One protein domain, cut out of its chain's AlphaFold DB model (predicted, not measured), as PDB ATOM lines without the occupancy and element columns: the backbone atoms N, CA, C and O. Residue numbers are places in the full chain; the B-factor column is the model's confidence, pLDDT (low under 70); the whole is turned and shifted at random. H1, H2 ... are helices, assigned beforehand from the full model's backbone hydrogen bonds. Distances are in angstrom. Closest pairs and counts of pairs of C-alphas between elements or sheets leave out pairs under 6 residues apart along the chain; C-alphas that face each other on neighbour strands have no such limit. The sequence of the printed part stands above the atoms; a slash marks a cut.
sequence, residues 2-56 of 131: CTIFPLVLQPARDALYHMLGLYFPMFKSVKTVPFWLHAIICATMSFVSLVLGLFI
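AT A GLANCE: This is residues 2 to 56 of the 131 residues of the protein "Amino acid transporter" of Strigomonas culicis (UniProt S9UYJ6). Two long helices, H1 then H2, cross as a loose X with little contact, and a long link, residues 24 to 34, loops between them at one end. Residues 50 to 56, of which 50 to 55 belong to H2 and 56 is the last printed residue, stick out. The printed part has 55 residues, is all helix with no named strand, and is only just loose, close to compact, with a radius of gyration of the C-alphas of 12.4 A. It is elongated, spanning 36 by 22 by 19 A.

IN THESE COORDINATES: H1, residues 4 to 23, begins at C-alpha 4 (353.193, 330.201, 453.741) and is 29.8 A long, with a kink of 29 degrees near residue 12. H2, residues 35 to 55, is 30.2 A long and ends at C-alpha 55 (363.541, 341.519, 438.474).

HOW THE PARTS SIT: H1 and H2 are close but not clearly touching; their closest C-alphas, of Arg 13 and Cys 42, are 7.9 A apart. They run opposite ways at a steep tilt of 62 degrees. Every O i to N i+4 pair is within hydrogen-bond range in H2, and 13 of 16 in H1.

THE WHOLE: The C-alphas farthest apart, of Lys 31 and Ile 56, are 37.0 A apart. The printed part has no cut. Confidence is low, under 70, at residues 22 to 33.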
ATOM      1  N   CYS A   2     349.862 332.047 449.577       77.69
ATOM      2  CA  CYS A   2     349.177 333.045 450.418       77.69
ATOM      3  C   CYS A   2     349.294 332.809 451.939       77.69
ATOM      4  O   CYS A   2     349.316 333.762 452.706       77.69
ATOM      5  N   THR A   3     349.380 331.549 452.379       85.38
ATOM      6  CA  THR A   3     349.476 331.178 453.805       85.38
ATOM      7  C   THR A   3     350.909 330.958 454.277       85.38
ATOM      8  O   THR A   3     351.231 331.283 455.413       85.38
ATOM      9  N   ILE A   4     351.784 330.442 453.409       88.31
ATOM     10  CA  ILE A   4     353.193 330.201 453.741       88.31
ATOM     11  C   ILE A   4     353.962 331.517 453.852       88.31
ATOM     12  O   ILE A   4     354.733 331.670 454.790       88.31
ATOM     13  N   PHE A   5     353.732 332.477 452.951       86.31
ATOM     14  CA  PHE A   5     354.463 333.748 452.930       86.31
ATOM     15  C   PHE A   5     354.488 334.487 454.285       86.31
ATOM     16  O   PHE A   5     355.581 334.766 454.779       86.31
ATOM     17  N   PRO A   6     353.349 334.741 454.964       86.69
ATOM     18  CA  PRO A   6     353.383 335.372 456.286       86.69
ATOM     19  C   PRO A   6     354.042 334.488 457.358       86.69
ATOM     20  O   PRO A   6     354.606 335.002 458.323       86.69
ATOM     21  N   LEU A   7     354.006 333.164 457.184       89.88
ATOM     22  CA  LEU A   7     354.541 332.187 458.131       89.88
ATOM     23  C   LEU A   7     356.079 332.168 458.123       89.88
ATOM     24  O   LEU A   7     356.688 332.147 459.190       89.88
ATOM     25  N   VAL A   8     356.710 332.264 456.945       87.88
ATOM     26  CA  VAL A   8     358.175 332.422 456.824       87.88
ATOM     27  C   VAL A   8     358.660 333.848 457.100       87.88
ATOM     28  O   VAL A   8     359.796 334.017 457.541       87.88
ATOM     29  N   LEU A   9     357.820 334.876 456.924       87.62
ATOM     30  CA  LEU A   9     358.184 336.246 457.312       87.62
ATOM     31  C   LEU A   9     358.264 336.437 458.832       87.62
ATOM     32  O   LEU A   9     358.976 337.327 459.288       87.62
ATOM     33  N   GLN A  10     357.559 335.627 459.622       88.38
ATOM     34  CA  GLN A  10     357.530 335.760 461.078       88.38
ATOM     35  C   GLN A  10     358.925 335.680 461.737       88.38
ATOM     36  O   GLN A  10     359.304 336.647 462.400       88.38
ATOM     37  N   PRO A  11     359.737 334.622 461.526       88.81
ATOM     38  CA  PRO A  11     361.087 334.563 462.091       88.81
ATOM     39  C   PRO A  11     362.020 335.636 461.513       88.81
ATOM     40  O   PRO A  11     362.849 336.181 462.239       88.81
ATOM     41  N   ALA A  12     361.869 335.989 460.230       86.56
ATOM     42  CA  ALA A  12     362.666 337.045 459.604       86.56
ATOM     43  C   ALA A  12     362.388 338.417 460.240       86.56
ATOM     44  O   ALA A  12     363.309 339.189 460.511       86.56
ATOM     45  N   ARG A  13     361.116 338.701 460.530       86.69
ATOM     46  CA  ARG A  13     360.673 339.915 461.213       86.69
ATOM     47  C   ARG A  13     361.181 339.961 462.653       86.69
ATOM     48  O   ARG A  13     361.675 340.999 463.081       86.69
ATOM     49  N   ASP A  14     361.083 338.862 463.394       85.44
ATOM     50  CA  ASP A  14     361.528 338.820 464.792       85.44
ATOM     51  C   ASP A  14     363.059 338.972 464.898       85.44
ATOM     52  O   ASP A  14     363.550 339.694 465.770       85.44
ATOM     53  N   ALA A  15     363.815 338.400 463.952       84.06
ATOM     54  CA  ALA A  15     365.251 338.649 463.815       84.06
ATOM     55  C   ALA A  15     365.549 340.121 463.488       84.06
ATOM     56  O   ALA A  15     366.418 340.729 464.116       84.06
ATOM     57  N   LEU A  16     364.801 340.728 462.559       84.06
ATOM     58  CA  LEU A  16     364.952 342.143 462.214       84.06
ATOM     59  C   LEU A  16     364.663 343.053 463.415       84.06
ATOM     60  O   LEU A  16     365.416 343.995 463.653       84.06
ATOM     61  N   TYR A  17     363.628 342.758 464.207       81.81
ATOM     62  CA  TYR A  17     363.337 343.492 465.441       81.81
ATOM     63  C   TYR A  17     364.443 343.359 466.483       81.81
ATOM     64  O   TYR A  17     364.733 344.335 467.173       81.81
ATOM     65  N   HIS A  18     365.093 342.198 466.578       80.25
ATOM     66  CA  HIS A  18     366.238 342.024 467.466       80.25
ATOM     67  C   HIS A  18     367.423 342.901 467.035       80.25
ATOM     68  O   HIS A  18     367.999 343.605 467.865       80.25
ATOM     69  N   MET A  19     367.735 342.936 465.735       78.19
ATOM     70  CA  MET A  19     368.820 343.765 465.191       78.19
ATOM     71  C   MET A  19     368.512 345.265 465.295       78.19
ATOM     72  O   MET A  19     369.370 346.047 465.701       78.19
ATOM     73  N   LEU A  20     367.272 345.679 465.008       76.88
ATOM     74  CA  LEU A  20     366.838 347.067 465.194       76.88
ATOM     75  C   LEU A  20     366.789 347.463 466.673       76.88
ATOM     76  O   LEU A  20     367.097 348.606 466.985       76.88
ATOM     77  N   GLY A  21     366.452 346.549 467.586       71.19
ATOM     78  CA  GLY A  21     366.445 346.787 469.033       71.19
ATOM     79  C   GLY A  21     367.831 347.008 469.643       71.19
ATOM     80  O   GLY A  21     367.929 347.596 470.722       71.19
ATOM     81  N   LEU A  22     368.895 346.579 468.955       67.06
ATOM     82  CA  LEU A  22     370.284 346.856 469.336       67.06
ATOM     83  C   LEU A  22     370.725 348.279 468.956       67.06
ATOM     84  O   LEU A  22     371.547 348.857 469.662       67.06
ATOM     85  N   TYR A  23     370.177 348.851 467.878       65.94
ATOM     86  CA  TYR A  23     370.553 350.181 467.378       65.94
ATOM     87  C   TYR A  23     369.554 351.284 467.780       65.94
ATOM     88  O   TYR A  23     369.950 352.391 468.134       65.94
ATOM     89  N   PHE A  24     368.255 350.976 467.794       65.25
ATOM     90  CA  PHE A  24     367.178 351.865 468.223       65.25
ATOM     91  C   PHE A  24     366.486 351.311 469.486       65.25
ATOM     92  O   PHE A  24     365.782 350.299 469.415       65.25
ATOM     93  N   PRO A  25     366.570 352.000 470.643       59.66
ATOM     94  CA  PRO A  25     365.999 351.524 471.911       59.66
ATOM     95  C   PRO A  25     364.463 351.410 471.901       59.66
ATOM     96  O   PRO A  25     363.893 350.736 472.756       59.66
ATOM     97  N   MET A  26     363.787 352.017 470.915       55.94
ATOM     98  CA  MET A  26     362.331 351.956 470.737       55.94
ATOM     99  C   MET A  26     361.828 350.547 470.347       55.94
ATOM    100  O   MET A  26     360.686 350.206 470.641       55.94
ATOM    101  N   PHE A  27     362.677 349.700 469.752       58.59
ATOM    102  CA  PHE A  27     362.310 348.347 469.292       58.59
ATOM    103  C   PHE A  27     362.567 347.237 470.322       58.59
ATOM    104  O   PHE A  27     362.233 346.079 470.085       58.59
ATOM    105  N   LYS A  28     363.128 347.577 471.490       53.03
ATOM    106  CA  LYS A  28     363.530 346.610 472.526       53.03
ATOM    107  C   LYS A  28     362.351 345.903 473.215       53.03
ATOM    108  O   LYS A  28     362.547 344.870 473.848       53.03
ATOM    109  N   SER A  29     361.130 346.430 473.107       53.91
ATOM    110  CA  SER A  29     359.916 345.812 473.656       53.91
ATOM    111  C   SER A  29     358.862 345.586 472.574       53.91
ATOM    112  O   SER A  29     358.184 346.513 472.141       53.91
ATOM    113  N   VAL A  30     358.663 344.314 472.209       54.12
ATOM    114  CA  VAL A  30     357.613 343.825 471.288       54.12
ATOM    115  C   VAL A  30     356.204 344.299 471.685       54.12
ATOM    116  O   VAL A  30     355.329 344.431 470.838       54.12
ATOM    117  N   LYS A  31     355.977 344.608 472.968       53.56
ATOM    118  CA  LYS A  31     354.669 345.021 473.500       53.56
ATOM    119  C   LYS A  31     354.280 346.481 473.226       53.56
ATOM    120  O   LYS A  31     353.127 346.827 473.454       53.56
ATOM    121  N   THR A  32     355.194 347.328 472.749       54.38
ATOM    122  CA  THR A  32     354.947 348.774 472.552       54.38
ATOM    123  C   THR A  32     355.214 349.252 471.129       54.38
ATOM    124  O   THR A  32     355.306 350.456 470.901       54.38
ATOM    125  N   VAL A  33     355.359 348.346 470.158       61.41
ATOM    126  CA  VAL A  33     355.528 348.759 468.761       61.41
ATOM    127  C   VAL A  33     354.169 349.233 468.230       61.41
ATOM    128  O   VAL A  33     353.223 348.441 468.197       61.41
ATOM    129  N   PRO A  34     354.027 350.507 467.825       72.56
ATOM    130  CA  PRO A  34     352.768 351.011 467.295       72.56
ATOM    131  C   PRO A  34     352.402 350.281 465.997       72.56
ATOM    132  O   PRO A  34     353.265 350.004 465.161       72.56
ATOM    133  N   PHE A  35     351.107 350.005 465.809       74.31
ATOM    134  CA  PHE A  35     350.578 349.244 464.667       74.31
ATOM    135  C   PHE A  35     351.063 349.776 463.310       74.31
ATOM    136  O   PHE A  35     351.418 349.000 462.429       74.31
ATOM    137  N   TRP A  36     351.165 351.099 463.171       75.50
ATOM    138  CA  TRP A  36     351.691 351.755 461.971       75.50
ATOM    139  C   TRP A  36     353.110 351.321 461.618       75.50
ATOM    140  O   TRP A  36     353.426 351.089 460.456       75.50
ATOM    141  N   LEU A  37     353.968 351.173 462.622       79.56
ATOM    142  CA  LEU A  37     355.368 350.853 462.406       79.56
ATOM    143  C   LEU A  37     355.544 349.364 462.074       79.56
ATOM    144  O   LEU A  37     356.341 349.009 461.206       79.56
ATOM    145  N   HIS A  38     354.729 348.499 462.682       81.19
ATOM    146  CA  HIS A  38     354.621 347.098 462.276       81.19
ATOM    147  C   HIS A  38     354.123 346.959 460.827       81.19
ATOM    148  O   HIS A  38     354.715 346.220 460.042       81.19
ATOM    149  N   ALA A  39     353.080 347.710 460.458       84.75
ATOM    150  CA  ALA A  39     352.522 347.708 459.109       84.75
ATOM    151  C   ALA A  39     353.547 348.168 458.061       84.75
ATOM    152  O   ALA A  39     353.668 347.529 457.019       84.75
ATOM    153  N   ILE A  40     354.335 349.208 458.355       87.25
ATOM    154  CA  ILE A  40     355.407 349.682 457.468       87.25
ATOM    155  C   ILE A  40     356.463 348.592 457.251       87.25
ATOM    156  O   ILE A  40     356.840 348.348 456.113       87.25
ATOM    157  N   ILE A  41     356.911 347.900 458.302       85.75
ATOM    158  CA  ILE A  41     357.950 346.858 458.182       85.75
ATOM    159  C   ILE A  41     357.450 345.646 457.387       85.75
ATOM    160  O   ILE A  41     358.159 345.119 456.530       85.75
ATOM    161  N   CYS A  42     356.214 345.211 457.630       87.56
ATOM    162  CA  CYS A  42     355.610 344.134 456.847       87.56
ATOM    163  C   CYS A  42     355.393 344.550 455.381       87.56
ATOM    164  O   CYS A  42     355.627 343.746 454.474       87.56
ATOM    165  N   ALA A  43     354.996 345.803 455.133       89.75
ATOM    166  CA  ALA A  43     354.840 346.343 453.786       89.75
ATOM    167  C   ALA A  43     356.183 346.445 453.050       89.75
ATOM    168  O   ALA A  43     356.257 346.046 451.892       89.75
ATOM    169  N   THR A  44     357.255 346.901 453.707       90.06
ATOM    170  CA  THR A  44     358.586 346.986 453.085       90.06
ATOM    171  C   THR A  44     359.161 345.608 452.791       90.06
ATOM    172  O   THR A  44     359.651 345.400 451.686       90.06
ATOM    173  N   MET A  45     359.041 344.634 453.701       88.62
ATOM    174  CA  MET A  45     359.456 343.251 453.418       88.62
ATOM    175  C   MET A  45     358.677 342.644 452.241       88.62
ATOM    176  O   MET A  45     359.268 342.000 451.375       88.62
ATOM    177  N   SER A  46     357.367 342.890 452.171       90.31
ATOM    178  CA  SER A  46     356.527 342.421 451.059       90.31
ATOM    179  C   SER A  46     356.890 343.109 449.743       90.31
ATOM    180  O   SER A  46     356.975 342.457 448.706       90.31
ATOM    181  N   PHE A  47     357.163 344.412 449.791       92.19
ATOM    182  CA  PHE A  47     357.589 345.194 448.637       92.19
ATOM    183  C   PHE A  47     358.948 344.727 448.111       92.19
ATOM    184  O   PHE A  47     359.088 344.515 446.913       92.19
ATOM    185  N   VAL A  48     359.923 344.475 448.990       89.56
ATOM    186  CA  VAL A  48     361.225 343.910 448.601       89.56
ATOM    187  C   VAL A  48     361.048 342.540 447.951       89.56
ATOM    188  O   VAL A  48     361.639 342.291 446.904       89.56
ATOM    189  N   SER A  49     360.195 341.672 448.505       87.44
ATOM    190  CA  SER A  49     359.894 340.379 447.878       87.44
ATOM    191  C   SER A  49     359.239 340.532 446.502       87.44
ATOM    192  O   SER A  49     359.511 339.722 445.620       87.44
ATOM    193  N   LEU A  50     358.383 341.540 446.311       88.62
ATOM    194  CA  LEU A  50     357.731 341.819 445.030       88.62
ATOM    195  C   LEU A  50     358.730 342.353 444.002       88.62
ATOM    196  O   LEU A  50     358.731 341.900 442.865       88.62
ATOM    197  N   VAL A  51     359.613 343.260 444.418       89.62
ATOM    198  CA  VAL A  51     360.694 343.801 443.587       89.62
ATOM    199  C   VAL A  51     361.651 342.684 443.168       89.62
ATOM    200  O   VAL A  51     361.915 342.527 441.981       89.62
ATOM    201  N   LEU A  52     362.112 341.856 444.110       83.06
ATOM    202  CA  LEU A  52     362.954 340.697 443.799       83.06
ATOM    203  C   LEU A  52     362.223 339.711 442.874       83.06
ATOM    204  O   LEU A  52     362.805 339.230 441.914       83.06
ATOM    205  N   GLY A  53     360.934 339.455 443.095       81.06
ATOM    206  CA  GLY A  53     360.145 338.610 442.196       81.06
ATOM    207  C   GLY A  53     359.959 339.185 440.785       81.06
ATOM    208  O   GLY A  53     359.804 338.413 439.846       81.06
ATOM    209  N   LEU A  54     359.979 340.513 440.627       85.31
ATOM    210  CA  LEU A  54     359.795 341.194 439.341       85.31
ATOM    211  C   LEU A  54     361.084 341.238 438.504       85.31
ATOM    212  O   LEU A  54     361.016 341.186 437.284       85.31
ATOM    213  N   PHE A  55     362.247 341.362 439.151       77.88
ATOM    214  CA  PHE A  55     363.541 341.519 438.474       77.88
ATOM    215  C   PHE A  55     364.288 340.197 438.219       77.88
ATOM    216  O   PHE A  55     365.337 340.212 437.580       77.88
ATOM    217  N   ILE A  56     363.799 339.063 438.731       71.69
ATOM    218  CA  ILE A  56     364.469 337.765 438.594       71.69
ATOM    219  C   ILE A  56     363.838 336.943 437.457       71.69
ATOM    220  O   ILE A  56     362.780 336.344 437.621       71.69
TER     221      ILE A  56